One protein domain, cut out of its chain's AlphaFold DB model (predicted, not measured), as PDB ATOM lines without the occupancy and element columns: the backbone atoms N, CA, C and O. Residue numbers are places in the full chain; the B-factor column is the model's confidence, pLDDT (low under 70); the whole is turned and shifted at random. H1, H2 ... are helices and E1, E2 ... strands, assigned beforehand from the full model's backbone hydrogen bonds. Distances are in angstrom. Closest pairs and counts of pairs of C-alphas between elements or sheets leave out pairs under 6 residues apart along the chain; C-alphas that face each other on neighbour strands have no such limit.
ATOM      1  N   LYS A 124     167.702 211.368 265.928       96.44
ATOM      2  CA  LYS A 124     167.976 211.835 267.282       96.44
ATOM      3  C   LYS A 124     169.150 211.081 267.873       96.44
ATOM      4  O   LYS A 124     169.143 209.858 267.939       96.44
ATOM      5  N   VAL A 125     170.145 211.818 268.349       96.94
ATOM      6  CA  VAL A 125     171.267 211.249 269.102       96.94
ATOM      7  C   VAL A 125     171.199 211.795 270.517       96.94
ATOM      8  O   VAL A 125     171.331 213.002 270.731       96.94
ATOM      9  N   LEU A 126     170.956 210.911 271.479       96.31
ATOM     10  CA  LEU A 126     170.827 211.251 272.886       96.31
ATOM     11  C   LEU A 126     172.025 210.711 273.664       96.31
ATOM     12  O   LEU A 126     172.453 209.573 273.472       96.31
ATOM     13  N   VAL A 127     172.563 211.528 274.567       95.06
ATOM     14  CA  VAL A 127     173.728 211.166 275.385       95.06
ATOM     15  C   VAL A 127     173.322 211.122 276.849       95.06
ATOM     16  O   VAL A 127     172.745 212.072 277.373       95.06
ATOM     17  N   ASN A 128     173.644 210.029 277.533       92.31
ATOM     18  CA  ASN A 128     173.489 209.958 278.975       92.31
ATOM     19  C   ASN A 128     174.533 210.882 279.628       92.31
ATOM     20  O   ASN A 128     175.732 210.679 279.421       92.31
ATOM     21  N   PRO A 129     174.134 211.889 280.426       90.56
ATOM     22  CA  PRO A 129     175.080 212.826 281.023       90.56
ATOM     23  C   PRO A 129     176.006 212.168 282.051       90.56
ATOM     24  O   PRO A 129     177.032 212.749 282.391       90.56
ATOM     25  N   ASN A 130     175.662 210.970 282.524       89.31
ATOM     26  CA  ASN A 130     176.420 210.223 283.516       89.31
ATOM     27  C   ASN A 130     177.374 209.187 282.897       89.31
ATOM     28  O   ASN A 130     178.049 208.473 283.644       89.31
ATOM     29  N   ILE A 131     177.448 209.075 281.561       89.88
ATOM     30  CA  ILE A 131     178.419 208.181 280.922       89.88
ATOM     31  C   ILE A 131     179.846 208.656 281.208       89.88
ATOM     32  O   ILE A 131     180.163 209.847 281.158       89.88
ATOM     33  N   ARG A 132     180.734 207.703 281.493       86.06
ATOM     34  CA  ARG A 132     182.154 207.997 281.684       86.06
ATOM     35  C   ARG A 132     182.738 208.600 280.403       86.06
ATOM     36  O   ARG A 132     182.459 208.113 279.311       86.06
ATOM     37  N   ASP A 133     183.583 209.616 280.547       91.69
ATOM     38  CA  ASP A 133     184.233 210.342 279.447       91.69
ATOM     39  C   ASP A 133     183.240 211.029 278.478       91.69
ATOM     40  O   ASP A 133     183.513 211.152 277.277       91.69
ATOM     41  N   LYS A 134     182.096 211.509 278.994       93.25
ATOM     42  CA  LYS A 134     181.085 212.278 278.245       93.25
ATOM     43  C   LYS A 134     181.709 213.375 277.383       93.25
ATOM     44  O   LYS A 134     181.364 213.504 276.213       93.25
ATOM     45  N   GLU A 135     182.643 214.154 277.921       95.12
ATOM     46  CA  GLU A 135     183.278 215.269 277.210       95.12
ATOM     47  C   GLU A 135     184.015 214.790 275.955       95.12
ATOM     48  O   GLU A 135     183.974 215.442 274.910       95.12
ATOM     49  N   LYS A 136     184.651 213.615 276.033       96.31
ATOM     50  CA  LYS A 136     185.333 212.994 274.895       96.31
ATOM     51  C   LYS A 136     184.333 212.532 273.840       96.31
ATOM     52  O   LYS A 136     184.560 212.768 272.656       96.31
ATOM     53  N   ILE A 137     183.223 211.927 274.262       96.94
ATOM     54  CA  ILE A 137     182.129 211.517 273.372       96.94
ATOM     55  C   ILE A 137     181.559 212.735 272.639       96.94
ATOM     56  O   ILE A 137     181.501 212.742 271.412       96.94
ATOM     57  N   VAL A 138     181.213 213.799 273.367       97.06
ATOM     58  CA  VAL A 138     180.669 215.044 272.798       97.06
ATOM     59  C   VAL A 138     181.653 215.682 271.813       97.06
ATOM     60  O   VAL A 138     181.252 216.114 270.731       97.06
ATOM     61  N   SER A 139     182.947 215.697 272.146       97.25
ATOM     62  CA  SER A 139     184.004 216.189 271.255       97.25
ATOM     63  C   SER A 139     184.107 215.364 269.967       97.25
ATOM     64  O   SER A 139     184.156 215.922 268.869       97.25
ATOM     65  N   ASN A 140     184.061 214.031 270.072       97.69
ATOM     66  CA  ASN A 140     184.097 213.134 268.918       97.69
ATOM     67  C   ASN A 140     182.874 213.302 268.003       97.69
ATOM     68  O   ASN A 140     183.045 213.365 266.785       97.69
ATOM     69  N   LEU A 141     181.671 213.405 268.578       97.00
ATOM     70  CA  LEU A 141     180.427 213.660 267.841       97.00
ATOM     71  C   LEU A 141     180.500 215.002 267.100       97.00
ATOM     72  O   LEU A 141     180.241 215.064 265.899       97.00
ATOM     73  N   SER A 142     180.956 216.053 267.788       95.94
ATOM     74  CA  SER A 142     181.109 217.395 267.210       95.94
ATOM     75  C   SER A 142     182.102 217.408 266.046       95.94
ATOM     76  O   SER A 142     181.832 218.005 265.008       95.94
ATOM     77  N   ARG A 143     183.231 216.698 266.173       96.12
ATOM     78  CA  ARG A 143     184.241 216.571 265.107       96.12
ATOM     79  C   ARG A 143     183.688 215.914 263.838       96.12
ATOM     80  O   ARG A 143     184.173 216.209 262.749       96.12
ATOM     81  N   LEU A 144     182.705 215.028 263.977       95.31
ATOM     82  CA  LEU A 144     182.046 214.337 262.866       95.31
ATOM     83  C   LEU A 144     180.739 215.019 262.424       95.31
ATOM     84  O   LEU A 144     180.010 214.464 261.608       95.31
ATOM     85  N   ASN A 145     180.456 216.231 262.920       95.88
ATOM     86  CA  ASN A 145     179.225 216.982 262.649       95.88
ATOM     87  C   ASN A 145     177.942 216.204 262.997       95.88
ATOM     88  O   ASN A 145     176.923 216.349 262.323       95.88
ATOM     89  N   ILE A 146     177.989 215.374 264.042       96.56
ATOM     90  CA  ILE A 146     176.834 214.623 264.538       96.56
ATOM     91  C   ILE A 146     176.132 215.492 265.594       96.56
ATOM     92  O   ILE A 146     176.729 215.757 266.644       96.56
ATOM     93  N   PRO A 147     174.899 215.970 265.347       95.69
ATOM     94  CA  PRO A 147     174.189 216.805 266.302       95.69
ATOM     95  C   PRO A 147     173.723 215.980 267.504       95.69
ATOM     96  O   PRO A 147     173.220 214.869 267.354       95.69
ATOM     97  N   ILE A 148     173.848 216.553 268.701       96.75
ATOM     98  CA  ILE A 148     173.270 215.984 269.922       96.75
ATOM     99  C   ILE A 148     171.875 216.574 270.088       96.75
ATOM    100  O   ILE A 148     171.715 217.783 270.249       96.75
ATOM    101  N   SER A 149     170.864 215.715 270.041       95.38
ATOM    102  CA  SER A 149     169.455 216.113 270.093       95.38
ATOM    103  C   SER A 149     168.947 216.287 271.522       95.38
ATOM    104  O   SER A 149     167.940 216.960 271.732       95.38
ATOM    105  N   GLY A 150     169.629 215.700 272.507       92.62
ATOM    106  CA  GLY A 150     169.277 215.851 273.912       92.62
ATOM    107  C   GLY A 150     170.057 214.935 274.847       92.62
ATOM    108  O   GLY A 150     171.001 214.246 274.456       92.62
ATOM    109  N   GLU A 151     169.622 214.929 276.100       92.00
ATOM    110  CA  GLU A 151     170.140 214.067 277.159       92.00
ATOM    111  C   GLU A 151     169.001 213.238 277.752       92.00
ATOM    112  O   GLU A 151     167.861 213.698 277.816       92.00
ATOM    113  N   PHE A 152     169.314 212.038 278.231       88.06
ATOM    114  CA  PHE A 152     168.347 211.139 278.866       88.06
ATOM    115  C   PHE A 152     168.874 210.630 280.212       88.06
ATOM    116  O   PHE A 152     170.045 210.818 280.529       88.06
ATOM    117  N   ALA A 153     168.010 210.002 281.018       78.56
ATOM    118  CA  ALA A 153     168.391 209.367 282.289       78.56
ATOM    119  C   ALA A 153     169.102 210.285 283.316       78.56
ATOM    120  O   ALA A 153     169.897 209.825 284.135       78.56
ATOM    121  N   GLN A 154     168.784 211.585 283.320       66.00
ATOM    122  CA  GLN A 154     169.458 212.595 284.154       66.00
ATOM    123  C   GLN A 154     169.351 212.333 285.671       66.00
ATOM    124  O   GLN A 154     170.195 212.790 286.435       66.00
ATOM    125  N   SER A 155     168.331 211.596 286.118       59.19
ATOM    126  CA  SER A 155     168.057 211.304 287.532       59.19
ATOM    127  C   SER A 155     168.681 210.001 288.052       59.19
ATOM    128  O   SER A 155     168.456 209.644 289.210       59.19
ATOM    129  N   LEU A 156     169.435 209.269 287.224       61.44
ATOM    130  CA  LEU A 156     169.911 207.917 287.541       61.44
ATOM    131  C   LEU A 156     171.403 207.897 287.906       61.44
ATOM    132  O   LEU A 156     172.195 208.697 287.416       61.44
ATOM    133  N   SER A 157     171.781 206.987 288.813       57.72
ATOM    134  CA  SER A 157     173.154 206.886 289.332       57.72
ATOM    135  C   SER A 157     174.163 206.538 288.221       57.72
ATOM    136  O   SER A 157     173.899 205.616 287.442       57.72
ATOM    137  N   PRO A 158     175.361 207.164 288.187       58.03
ATOM    138  CA  PRO A 158     176.408 206.879 287.196       58.03
ATOM    139  C   PRO A 158     176.838 205.410 287.122       58.03
ATOM    140  O   PRO A 158     177.283 204.941 286.080       58.03
ATOM    141  N   THR A 159     176.672 204.664 288.215       61.31
ATOM    142  CA  THR A 159     177.029 203.242 288.323       61.31
ATOM    143  C   THR A 159     176.177 202.296 287.473       61.31
ATOM    144  O   THR A 159     176.527 201.124 287.375       61.31
ATOM    145  N   ILE A 160     175.084 202.771 286.866       65.75
ATOM    146  CA  ILE A 160     174.129 201.939 286.108       65.75
ATOM    147  C   ILE A 160     174.234 202.190 284.589       65.75
ATOM    148  O   ILE A 160     173.551 201.549 283.795       65.75
ATOM    149  N   THR A 161     175.104 203.108 284.158       77.38
ATOM    150  CA  THR A 161     175.259 203.431 282.733       77.38
ATOM    151  C   THR A 161     176.039 202.330 282.019       77.38
ATOM    152  O   THR A 161     177.187 202.046 282.376       77.38
ATOM    153  N   ALA A 162     175.444 201.718 280.995       81.44
ATOM    154  CA  ALA A 162     176.121 200.716 280.188       81.44
ATOM    155  C   ALA A 162     177.199 201.378 279.306       81.44
ATOM    156  O   ALA A 162     176.940 202.419 278.700       81.44
ATOM    157  N   PRO A 163     178.397 200.781 279.167       90.88
ATOM    158  CA  PRO A 163     179.404 201.178 278.188       90.88
ATOM    159  C   PRO A 163     178.972 200.729 276.781       90.88
ATOM    160  O   PRO A 163     179.644 199.930 276.131       90.88
ATOM    161  N   ALA A 164     177.820 201.208 276.321       94.50
ATOM    162  CA  ALA A 164     177.205 200.799 275.072       94.50
ATOM    163  C   ALA A 164     176.606 201.994 274.320       94.50
ATOM    164  O   ALA A 164     176.319 203.043 274.902       94.50
ATOM    165  N   ILE A 165     176.403 201.812 273.021       96.62
ATOM    166  CA  ILE A 165     175.508 202.629 272.206       96.62
ATOM    167  C   ILE A 165     174.354 201.740 271.745       96.62
ATOM    168  O   ILE A 165     174.574 200.638 271.250       96.62
ATOM    169  N   MET A 166     173.127 202.206 271.943       96.00
ATOM    170  CA  MET A 166     171.917 201.538 271.482       96.00
ATOM    171  C   MET A 166     171.415 202.225 270.218       96.00
ATOM    172  O   MET A 166     171.253 203.446 270.211       96.00
ATOM    173  N   PHE A 167     171.155 201.444 269.176       96.75
ATOM    174  CA  PHE A 167     170.547 201.916 267.938       96.75
ATOM    175  C   PHE A 167     169.101 201.445 267.850       96.75
ATOM    176  O   PHE A 167     168.832 200.251 267.966       96.75
ATOM    177  N   GLY A 168     168.184 202.365 267.566       92.62
ATOM    178  CA  GLY A 168     166.924 202.013 266.926       92.62
ATOM    179  C   GLY A 168     167.075 201.870 265.408       92.62
ATOM    180  O   GLY A 168     168.169 202.008 264.840       92.62
ATOM    181  N   ARG A 169     165.971 201.572 264.719       88.81
ATOM    182  CA  ARG A 169     165.970 201.335 263.263       88.81
ATOM    183  C   ARG A 169     166.094 202.638 262.466       88.81
ATOM    184  O   ARG A 169     165.912 203.730 262.994       88.81
ATOM    185  N   GLY A 170     166.374 202.515 261.168       89.50
ATOM    186  CA  GLY A 170     166.254 203.611 260.194       89.50
ATOM    187  C   GLY A 170     167.522 204.429 259.926       89.50
ATOM    188  O   GLY A 170     167.533 205.262 259.012       89.50
ATOM    189  N   PHE A 171     168.623 204.193 260.646       93.94
ATOM    190  CA  PHE A 171     169.903 204.829 260.334       93.94
ATOM    191  C   PHE A 171     170.458 204.303 259.010       93.94
ATOM    192  O   PHE A 171     170.535 203.100 258.769       93.94
ATOM    193  N   LYS A 172     170.889 205.221 258.143       94.62
ATOM    194  CA  LYS A 172     171.621 204.861 256.924       94.62
ATOM    195  C   LYS A 172     173.039 204.425 257.281       94.62
ATOM    196  O   LYS A 172     173.605 204.882 258.275       94.62
ATOM    197  N   LEU A 173     173.657 203.632 256.403       94.44
ATOM    198  CA  LEU A 173     175.018 203.116 256.589       94.44
ATOM    199  C   LEU A 173     176.031 204.210 256.968       94.44
ATOM    200  O   LEU A 173     176.826 204.023 257.882       94.44
ATOM    201  N   LYS A 174     175.973 205.376 256.312       94.88
ATOM    202  CA  LYS A 174     176.873 206.498 256.617       94.88
ATOM    203  C   LYS A 174     176.703 207.006 258.053       94.88
ATOM    204  O   LYS A 174     177.698 207.164 258.752       94.88
ATOM    205  N   ASN A 175     175.464 207.189 258.515       96.25
ATOM    206  CA  ASN A 175     175.173 207.604 259.888       96.25
ATOM    207  C   ASN A 175     175.632 206.553 260.912       96.25
ATOM    208  O   ASN A 175     176.195 206.916 261.944       96.25
ATOM    209  N   ILE A 176     175.430 205.263 260.615       97.31
ATOM    210  CA  ILE A 176     175.913 204.149 261.448       97.31
ATOM    211  C   ILE A 176     177.435 204.241 261.586       97.31
ATOM    212  O   ILE A 176     177.952 204.312 262.698       97.31
ATOM    213  N   ILE A 177     178.155 204.316 260.464       97.44
ATOM    214  CA  ILE A 177     179.620 204.404 260.439       97.44
ATOM    215  C   ILE A 177     180.122 205.622 261.221       97.44
ATOM    216  O   ILE A 177     181.063 205.497 262.006       97.44
ATOM    217  N   ASP A 178     179.508 206.789 261.025       97.38
ATOM    218  CA  ASP A 178     179.891 208.023 261.714       97.38
ATOM    219  C   ASP A 178     179.719 207.885 263.239       97.38
ATOM    220  O   ASP A 178     180.622 208.249 263.997       97.38
ATOM    221  N   LEU A 179     178.619 207.278 263.703       97.94
ATOM    222  CA  LEU A 179     178.394 207.005 265.127       97.94
ATOM    223  C   LEU A 179     179.395 205.993 265.692       97.94
ATOM    224  O   LEU A 179     179.982 206.249 266.744       97.94
ATOM    225  N   LEU A 180     179.659 204.885 264.993       98.00
ATOM    226  CA  LEU A 180     180.650 203.893 265.428       98.00
ATOM    227  C   LEU A 180     182.044 204.527 265.560       98.00
ATOM    228  O   LEU A 180     182.715 204.366 266.582       98.00
ATOM    229  N   LYS A 181     182.458 205.327 264.570       97.56
ATOM    230  CA  LYS A 181     183.727 206.069 264.601       97.56
ATOM    231  C   LYS A 181     183.777 207.085 265.737       97.56
ATOM    232  O   LYS A 181     184.834 207.243 266.349       97.56
ATOM    233  N   ALA A 182     182.667 207.757 266.044       97.56
ATOM    234  CA  ALA A 182     182.595 208.684 267.170       97.56
ATOM    235  C   ALA A 182     182.834 207.979 268.514       97.56
ATOM    236  O   ALA A 182     183.412 208.574 269.427       97.56
ATOM    237  N   MET A 183     182.426 206.715 268.637       97.81
ATOM    238  CA  MET A 183     182.618 205.923 269.854       97.81
ATOM    239  C   MET A 183     184.034 205.346 269.987       97.81
ATOM    240  O   MET A 183     184.424 204.945 271.086       97.81
ATOM    241  N   ASN A 184     184.837 205.342 268.918       96.44
ATOM    242  CA  ASN A 184     186.187 204.791 268.960       96.44
ATOM    243  C   ASN A 184     187.073 205.516 269.995       96.44
ATOM    244  O   ASN A 184     187.171 206.747 270.037       96.44
ATOM    245  N   GLY A 185     187.724 204.730 270.853       94.12
ATOM    246  CA  GLY A 185     188.570 205.216 271.941       94.12
ATOM    247  C   GLY A 185     187.807 205.860 273.101       94.12
ATOM    248  O   GLY A 185     188.436 206.525 273.926       94.12
ATOM    249  N   THR A 186     186.483 205.718 273.172       95.94
ATOM    250  CA  THR A 186     185.674 206.147 274.323       95.94
ATOM    251  C   THR A 186     185.457 204.984 275.296       95.94
ATOM    252  O   THR A 186     186.058 203.918 275.163       95.94
ATOM    253  N   THR A 187     184.616 205.193 276.305       94.44
ATOM    254  CA  THR A 187     184.199 204.150 277.249       94.44
ATOM    255  C   THR A 187     183.164 203.196 276.669       94.44
ATOM    256  O   THR A 187     182.942 202.143 277.258       94.44
ATOM    257  N   VAL A 188     182.552 203.534 275.531       95.62
ATOM    258  CA  VAL A 188     181.612 202.665 274.823       95.62
ATOM    259  C   VAL A 188     182.368 201.477 274.231       95.62
ATOM    260  O   VAL A 188     183.327 201.642 273.484       95.62
ATOM    261  N   GLN A 189     181.930 200.275 274.587       95.62
ATOM    262  CA  GLN A 189     182.545 199.003 274.211       95.62
ATOM    263  C   GLN A 189     181.606 198.100 273.416       95.62
ATOM    264  O   GLN A 189     182.092 197.203 272.735       95.62
ATOM    265  N   TYR A 190     180.293 198.327 273.490       96.56
ATOM    266  CA  TYR A 190     179.285 197.473 272.868       96.56
ATOM    267  C   TYR A 190     178.294 198.289 272.044       96.56
ATOM    268  O   TYR A 190     178.045 199.467 272.314       96.56
ATOM    269  N   VAL A 191     177.711 197.639 271.048       96.81
ATOM    270  CA  VAL A 191     176.611 198.145 270.238       96.81
ATOM    271  C   VAL A 191     175.423 197.223 270.456       96.81
ATOM    272  O   VAL A 191     175.547 196.010 270.316       96.81
ATOM    273  N   THR A 192     174.291 197.793 270.839       95.25
ATOM    274  CA  THR A 192     173.059 197.050 271.116       95.25
ATOM    275  C   THR A 192     171.893 197.616 270.313       95.25
ATOM    276  O   THR A 192     171.990 198.692 269.713       95.25
ATOM    277  N   TYR A 193     170.795 196.877 270.296       94.50
ATOM    278  CA  TYR A 193     169.571 197.226 269.605       94.50
ATOM    279  C   TYR A 193     168.507 197.723 270.594       94.50
ATOM    280  O   TYR A 193     168.334 197.157 271.670       94.50
ATOM    281  N   GLY A 194     167.813 198.804 270.235       89.69
ATOM    282  CA  GLY A 194     166.636 199.286 270.954       89.69
ATOM    283  C   GLY A 194     165.386 198.638 270.379       89.69
ATOM    284  O   GLY A 194     164.854 199.123 269.382       89.69
ATOM    285  N   GLY A 195     164.959 197.520 270.968       80.94
ATOM    286  CA  GLY A 195     163.709 196.857 270.599       80.94
ATOM    287  C   GLY A 195     162.486 197.654 271.035       80.94
ATOM    288  O   GLY A 195     162.536 198.351 272.039       80.94
ATOM    289  N   ASP A 196     161.393 197.551 270.283       78.44
ATOM    290  CA  ASP A 196     160.113 198.142 270.678       78.44
ATOM    291  C   ASP A 196     159.615 197.462 271.962       78.44
ATOM    292  O   ASP A 196     159.456 196.237 271.991       78.44
ATOM    293  N   GLU A 197     159.379 198.239 273.022       74.31
ATOM    294  CA  GLU A 197     158.884 197.719 274.303       74.31
ATOM    295  C   GLU A 197     157.382 197.983 274.446       74.31
ATOM    296  O   GLU A 197     156.572 197.051 274.478       74.31
ATOM    297  N   ASP A 198     157.007 199.263 274.481       73.19
ATOM    298  CA  ASP A 198     155.639 199.702 274.774       73.19
ATOM    299  C   ASP A 198     154.908 200.222 273.529       73.19
ATOM    300  O   ASP A 198     153.684 200.091 273.398       73.19
ATOM    301  N   GLU A 199     155.658 200.817 272.600       71.06
ATOM    302  CA  GLU A 199     155.143 201.422 271.376       71.06
ATOM    303  C   GLU A 199     155.866 200.855 270.152       71.06
ATOM    304  O   GLU A 199     157.061 200.579 270.182       71.06
ATOM    305  N   VAL A 200     155.121 200.675 269.059       71.38
ATOM    306  CA  VAL A 200     155.716 200.313 267.767       71.38
ATOM    307  C   VAL A 200     156.591 201.471 267.307       71.38
ATOM    308  O   VAL A 200     156.158 202.623 267.399       71.38
ATOM    309  N   ASP A 201     157.781 201.162 266.795       75.12
ATOM    310  CA  ASP A 201     158.752 202.139 266.302       75.12
ATOM    311  C   ASP A 201     159.239 203.131 267.372       75.12
ATOM    312  O   ASP A 201     159.670 204.245 267.050       75.12
ATOM    313  N   GLN A 202     159.195 202.741 268.650       77.56
ATOM    314  CA  GLN A 202     159.495 203.611 269.792       77.56
ATOM    315  C   GLN A 202     160.870 204.278 269.675       77.56
ATOM    316  O   GLN A 202     161.034 205.440 270.049       77.56
ATOM    317  N   TYR A 203     161.848 203.555 269.131       88.38
ATOM    318  CA  TYR A 203     163.230 204.014 269.002       88.38
ATOM    319  C   TYR A 203     163.624 204.371 267.564       88.38
ATOM    320  O   TYR A 203     164.806 204.569 267.278       88.38
ATOM    321  N   ASN A 204     162.673 204.464 266.628       90.75
ATOM    322  CA  ASN A 204     163.003 204.726 265.229       90.75
ATOM    323  C   ASN A 204     163.746 206.049 265.039       90.75
ATOM    324  O   ASN A 204     163.306 207.117 265.457       90.75
ATOM    325  N   ASN A 205     164.861 205.964 264.315       92.62
ATOM    326  CA  ASN A 205     165.809 207.044 264.076       92.62
ATOM    327  C   ASN A 205     166.432 207.622 265.356       92.62
ATOM    328  O   ASN A 205     166.947 208.739 265.330       92.62
ATOM    329  N   GLU A 206     166.423 206.878 266.461       95.19
ATOM    330  CA  GLU A 206     167.022 207.298 267.723       95.19
ATOM    331  C   GLU A 206     168.238 206.439 268.083       95.19
ATOM    332  O   GLU A 206     168.240 205.215 267.939       95.19
ATOM    333  N   ALA A 207     169.297 207.089 268.556       96.88
ATOM    334  CA  ALA A 207     170.480 206.440 269.095       96.88
ATOM    335  C   ALA A 207     170.755 206.957 270.507       96.88
ATOM    336  O   ALA A 207     170.781 208.167 270.744       96.88
ATOM    337  N   TYR A 208     170.999 206.035 271.433       95.94
ATOM    338  CA  TYR A 208     171.217 206.326 272.844       95.94
ATOM    339  C   TYR A 208     172.626 205.911 273.243       95.94
ATOM    340  O   TYR A 208     172.981 204.734 273.211       95.94
ATOM    341  N   ILE A 209     173.440 206.879 273.647       96.25
ATOM    342  CA  ILE A 209     174.806 206.642 274.111       96.25
ATOM    343  C   ILE A 209     174.794 206.549 275.634       96.25
ATOM    344  O   ILE A 209     174.424 207.503 276.319       96.25
ATOM    345  N   GLY A 210     175.213 205.402 276.159       92.69
ATOM    346  CA  GLY A 210     175.137 205.084 277.582       92.69
ATOM    347  C   GLY A 210     173.742 204.665 278.048       92.69
ATOM    348  O   GLY A 210     173.226 205.276 278.987       92.69
ATOM    349  N   PRO A 211     173.088 203.680 277.406       89.12
ATOM    350  CA  PRO A 211     171.776 203.208 277.838       89.12
ATOM    351  C   PRO A 211     171.866 202.497 279.199       89.12
ATOM    352  O   PRO A 211     172.949 202.223 279.717       89.12
ATOM    353  N   ILE A 212     170.715 202.180 279.788       82.88
ATOM    354  CA  ILE A 212     170.617 201.474 281.076       82.88
ATOM    355  C   ILE A 212     170.182 200.037 280.808       82.88
ATOM    356  O   ILE A 212     169.107 199.599 281.199       82.88
ATOM    357  N   THR A 213     171.013 199.310 280.070       77.44
ATOM    358  CA  THR A 213     170.730 197.940 279.632       77.44
ATOM    359  C   THR A 213     171.696 196.997 280.339       77.44
ATOM    360  O   THR A 213     172.824 196.882 279.872       77.44
ATOM    361  N   PRO A 214     171.345 196.343 281.461       73.44
ATOM    362  CA  PRO A 214     172.297 195.566 282.267       73.44
ATOM    363  C   PRO A 214     172.949 194.399 281.504       73.44
ATOM    364  O   PRO A 214     174.049 193.972 281.850       73.44
ATOM    365  N   GLU A 215     172.308 193.931 280.438       81.81
ATOM    366  CA  GLU A 215     172.711 192.759 279.659       81.81
ATOM    367  C   GLU A 215     173.563 193.097 278.423       81.81
ATOM    368  O   GLU A 215     173.791 192.253 277.562       81.81
ATOM    369  N   TYR A 216     174.098 194.319 278.336       82.50
ATOM    370  CA  TYR A 216     174.874 194.792 277.178       82.50
ATOM    371  C   TYR A 216     176.061 193.897 276.775       82.50
ATOM    372  O   TYR A 216     176.498 193.961 275.633       82.50
ATOM    373  N   LYS A 217     176.611 193.095 277.698       85.56
ATOM    374  CA  LYS A 217     177.731 192.179 277.415       85.56
ATOM    375  C   LYS A 217     177.296 190.891 276.736       85.56
ATOM    376  O   LYS A 217     178.081 190.307 276.006       85.56
ATOM    377  N   THR A 218     176.100 190.417 277.069       86.31
ATOM    378  CA  THR A 218     175.554 189.158 276.562       86.31
ATOM    379  C   THR A 218     174.614 189.385 275.399       86.31
ATOM    380  O   THR A 218     174.339 188.426 274.712       86.31
ATOM    381  N   HIS A 219     174.131 190.608 275.181       89.56
ATOM    382  CA  HIS A 219     173.155 190.938 274.137       89.56
ATOM    383  C   HIS A 219     173.612 192.102 273.239       89.56
ATOM    384  O   HIS A 219     172.815 192.722 272.541       89.56
ATOM    385  N   GLY A 220     174.898 192.455 273.290       91.75
ATOM    386  CA  GLY A 220     175.490 193.515 272.478       91.75
ATOM    387  C   GLY A 220     176.721 193.016 271.736       91.75
ATOM    388  O   GLY A 220     177.493 192.219 272.264       91.75
ATOM    389  N   ILE A 221     176.929 193.534 270.530       94.88
ATOM    390  CA  ILE A 221     178.103 193.226 269.712       94.88
ATOM    391  C   ILE A 221     179.272 194.098 270.170       94.88
ATOM    392  O   ILE A 221     179.095 195.312 270.335       94.88
ATOM    393  N   PRO A 222     180.483 193.548 270.351       96.62
ATOM    394  CA  PRO A 222     181.667 194.342 270.631       96.62
ATOM    395  C   PRO A 222     181.897 195.416 269.559       96.62
ATOM    396  O   PRO A 222     182.046 195.128 268.372       96.62
ATOM    397  N   LEU A 223     182.005 196.679 269.981       96.69
ATOM    398  CA  LEU A 223     182.230 197.829 269.096       96.69
ATOM    399  C   LEU A 223     183.455 197.622 268.195       96.69
ATOM    400  O   LEU A 223     183.461 198.052 267.045       96.69
ATOM    401  N   LYS A 224     184.491 196.960 268.720       96.31
ATOM    402  CA  LYS A 224     185.725 196.681 267.988       96.31
ATOM    403  C   LYS A 224     185.472 195.858 266.721       96.31
ATOM    404  O   LYS A 224     186.031 196.187 265.687       96.31
ATOM    405  N   GLU A 225     184.612 194.847 266.779       95.56
ATOM    406  CA  GLU A 225     184.324 193.995 265.617       95.56
ATOM    407  C   GLU A 225     183.603 194.763 264.516       95.56
ATOM    408  O   GLU A 225     183.927 194.634 263.336       95.56
ATOM    409  N   LEU A 226     182.671 195.630 264.910       96.25
ATOM    410  CA  LEU A 226     181.978 196.505 263.975       96.25
ATOM    411  C   LEU A 226     182.933 197.539 263.371       96.25
ATOM    412  O   LEU A 226     182.869 197.794 262.173       96.25
ATOM    413  N   LEU A 227     183.858 198.098 264.158       96.44
ATOM    414  CA  LEU A 227     184.909 198.980 263.644       96.44
ATOM    415  C   LEU A 227     185.843 198.251 262.666       96.44
ATOM    416  O   LEU A 227     186.123 198.796 261.600       96.44
ATOM    417  N   ASP A 228     186.246 197.015 262.961       95.75
ATOM    418  CA  ASP A 228     187.060 196.195 262.057       95.75
ATOM    419  C   ASP A 228     186.313 195.928 260.731       95.75
ATOM    420  O   ASP A 228     186.910 195.977 259.653       95.75
ATOM    421  N   ALA A 229     184.995 195.693 260.776       93.00
ATOM    422  CA  ALA A 229     184.156 195.545 259.581       93.00
ATOM    423  C   ALA A 229     184.024 196.854 258.779       93.00
ATOM    424  O   ALA A 229     184.006 196.829 257.544       93.00
ATOM    425  N   VAL A 230     183.971 198.007 259.458       94.88
ATOM    426  CA  VAL A 230     184.014 199.332 258.815       94.88
ATOM    427  C   VAL A 230     185.352 199.550 258.114       94.88
ATOM    428  O   VAL A 230     185.365 199.994 256.968       94.88
ATOM    429  N   GLU A 231     186.471 199.232 258.765       94.69
ATOM    430  CA  GLU A 231     187.815 199.385 258.192       94.69
ATOM    431  C   GLU A 231     188.033 198.485 256.972       94.69
ATOM    432  O   GLU A 231     188.645 198.908 255.991       94.69
ATOM    433  N   LYS A 232     187.477 197.269 256.993       94.06
ATOM    434  CA  LYS A 232     187.499 196.333 255.858       94.06
ATOM    435  C   LYS A 232     186.512 196.697 254.743       94.06
ATOM    436  O   LYS A 232     186.569 196.095 253.674       94.06
ATOM    437  N   GLY A 233     185.606 197.652 254.973       92.38
ATOM    438  CA  GLY A 233     184.562 198.029 254.017       92.38
ATOM    439  C   GLY A 233     183.513 196.936 253.787       92.38
ATOM    440  O   GLY A 233     182.877 196.915 252.737       92.38
ATOM    441  N   THR A 234     183.345 196.018 254.742       92.31
ATOM    442  CA  THR A 234     182.424 194.874 254.634       92.31
ATOM    443  C   THR A 234     181.080 195.120 255.316       92.31
ATOM    444  O   THR A 234     180.177 194.301 255.181       92.31
ATOM    445  N   LEU A 235     180.936 196.218 256.063       92.56
ATOM    446  CA  LEU A 235     179.701 196.539 256.775       92.56
ATOM    447  C   LEU A 235     178.635 197.103 255.816       92.56
ATOM    448  O   LEU A 235     178.861 198.130 255.177       92.56
ATOM    449  N   SER A 236     177.455 196.476 255.772       93.56
ATOM    450  CA  SER A 236     176.231 197.049 255.190       93.56
ATOM    451  C   SER A 236     175.224 197.415 256.286       93.56
ATOM    452  O   SER A 236     175.349 196.963 257.424       93.56
ATOM    453  N   ALA A 237     174.231 198.253 255.965       90.31
ATOM    454  CA  ALA A 237     173.214 198.651 256.942       90.31
ATOM    455  C   ALA A 237     172.304 197.471 257.306       90.31
ATOM    456  O   ALA A 237     171.976 197.279 258.473       90.31
ATOM    457  N   GLU A 238     171.942 196.658 256.315       87.12
ATOM    458  CA  GLU A 238     171.110 195.472 256.484       87.12
ATOM    459  C   GLU A 238     171.804 194.445 257.381       87.12
ATOM    460  O   GLU A 238     171.203 193.960 258.337       87.12
ATOM    461  N   GLN A 239     173.090 194.178 257.121       87.75
ATOM    462  CA  GLN A 239     173.884 193.250 257.924       87.75
ATOM    463  C   GLN A 239     174.046 193.767 259.354       87.75
ATOM    464  O   GLN A 239     173.803 193.028 260.300       87.75
ATOM    465  N   PHE A 240     174.381 195.052 259.513       94.06
ATOM    466  CA  PHE A 240     174.493 195.686 260.823       94.06
ATOM    467  C   PHE A 240     173.227 195.486 261.660       94.06
ATOM    468  O   PHE A 240     173.319 195.051 262.804       94.06
ATOM    469  N   TYR A 241     172.052 195.780 261.089       93.38
ATOM    470  CA  TYR A 241     170.782 195.636 261.796       93.38
ATOM    471  C   TYR A 241     170.443 194.182 262.098       93.38
ATOM    472  O   TYR A 241     170.053 193.890 263.226       93.38
ATOM    473  N   SER A 242     170.629 193.283 261.130       89.00
ATOM    474  CA  SER A 242     170.455 191.844 261.342       89.00
ATOM    475  C   SER A 242     171.284 191.370 262.535       89.00
ATOM    476  O   SER A 242     170.756 190.734 263.443       89.00
ATOM    477  N   ASP A 243     172.563 191.736 262.575       88.38
ATOM    478  CA  ASP A 243     173.484 191.265 263.604       88.38
ATOM    479  C   ASP A 243     173.112 191.796 264.989       88.38
ATOM    480  O   ASP A 243     173.015 191.014 265.935       88.38
ATOM    481  N   ILE A 244     172.869 193.106 265.137       93.06
ATOM    482  CA  ILE A 244     172.542 193.668 266.458       93.06
ATOM    483  C   ILE A 244     171.176 193.192 266.970       93.06
ATOM    484  O   ILE A 244     171.002 193.079 268.179       93.06
ATOM    485  N   ILE A 245     170.219 192.893 266.080       90.69
ATOM    486  CA  ILE A 245     168.900 192.352 266.449       90.69
ATOM    487  C   ILE A 245     169.026 190.893 266.897       90.69
ATOM    488  O   ILE A 245     168.439 190.519 267.913       90.69
ATOM    489  N   ILE A 246     169.803 190.075 266.180       86.44
ATOM    490  CA  ILE A 246     170.074 188.685 266.578       86.44
ATOM    491  C   ILE A 246     170.792 188.667 267.926       86.44
ATOM    492  O   ILE A 246     170.333 187.994 268.844       86.44
ATOM    493  N   ALA A 247     171.856 189.462 268.078       88.44
ATOM    494  CA  ALA A 247     172.586 189.581 269.338       88.44
ATOM    495  C   ALA A 247     171.669 190.006 270.493       88.44
ATOM    496  O   ALA A 247     171.785 189.480 271.596       88.44
ATOM    497  N   PHE A 248     170.738 190.927 270.239       88.56
ATOM    498  CA  PHE A 248     169.783 191.388 271.240       88.56
ATOM    499  C   PHE A 248     168.779 190.310 271.671       88.56
ATOM    500  O   PHE A 248     168.489 190.203 272.858       88.56
ATOM    501  N   ASN A 249     168.254 189.511 270.736       85.94
ATOM    502  CA  ASN A 249     167.210 188.518 271.023       85.94
ATOM    503  C   ASN A 249     167.758 187.178 271.530       85.94
ATOM    504  O   ASN A 249     167.189 186.583 272.444       85.94
ATOM    505  N   ASP A 250     168.835 186.697 270.911       87.31
ATOM    506  CA  ASP A 250     169.357 185.343 271.119       87.31
ATOM    507  C   ASP A 250     170.613 185.333 272.003       87.31
ATOM    508  O   ASP A 250     171.098 184.272 272.402       87.31
ATOM    509  N   GLY A 251     171.129 186.519 272.320       82.62
ATOM    510  CA  GLY A 251     172.433 186.698 272.927       82.62
ATOM    511  C   GLY A 251     173.559 186.727 271.895       82.62
ATOM    512  O   GLY A 251     173.422 186.349 270.733       82.62
TER     513      GLY A 251
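What this domain is: This is residues 124 to 251 of the 254 residues of an uncharacterized protein of Halomonas sp. HL-48 (UniProt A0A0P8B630). A small four-stranded sheet has helix H2 packed over one face, with H1 and H3 on either side of H2 and H4 beside the edge strand E3. Long loops link several of these parts. The 128 printed residues run E1 H1 E2 H2 E3 E4 H3 H4, with 60 residues, under half, in named elements; the class is mixed. The sheet, E1 E4 E2 E3, is mixed. The whole is compact, with a radius of gyration of the C-alphas of 13.4 A and spans of 38 by 34 by 24 A.

Where its parts are: The strands are E1, residues 124 to 127, from C-alpha 124 at (167.976, 211.835, 267.282); E4, 206 to 209; E2, 164 to 167; and E3, 190 to 193. The helices are H2, residues 173 to 183, 15.5 A; H1, 134 to 143, 14.2 A; H3, 223 to 231, 12.3 A; and H4, 237 to 250, 19.8 A, ending at C-alpha 250 (169.357, 185.343, 271.119).

How they stand to each other: E1 and E4 are parallel, with N 126 and O 207 2.8 A apart. E4 and E2 are antiparallel, N 166 to O 208 2.8 A. E2 and E3 are parallel, N 165 to O 190 2.9 A. E2, H2 and E3 form a strand-helix-strand unit, two parallel neighbour strands joined through a helix, with a right-handed crossover. H2 runs along the strands at a height of 9.7 A over the sheet. H2 touches H1, C-alphas of Ala 182 and Asn 140 closest at 5.0 A, and H3, Leu 180 and Leu 227 at 6.7 A. H4 only grazes the sheet; its closest C-alphas to E3 are Ile 244 and Tyr 193, 5.6 A. Every O i to N i+4 pair is within hydrogen-bond range in H1, H2, H3 and H4.

The domain as a whole: The C-alphas of Ser 155 and Lys 232 are the farthest apart, 40.1 A. The printed part has no cut. The links H1 to E2, E3 to E4 and E4 to H3 are long. Residues 154 to 160 have pLDDT under 70.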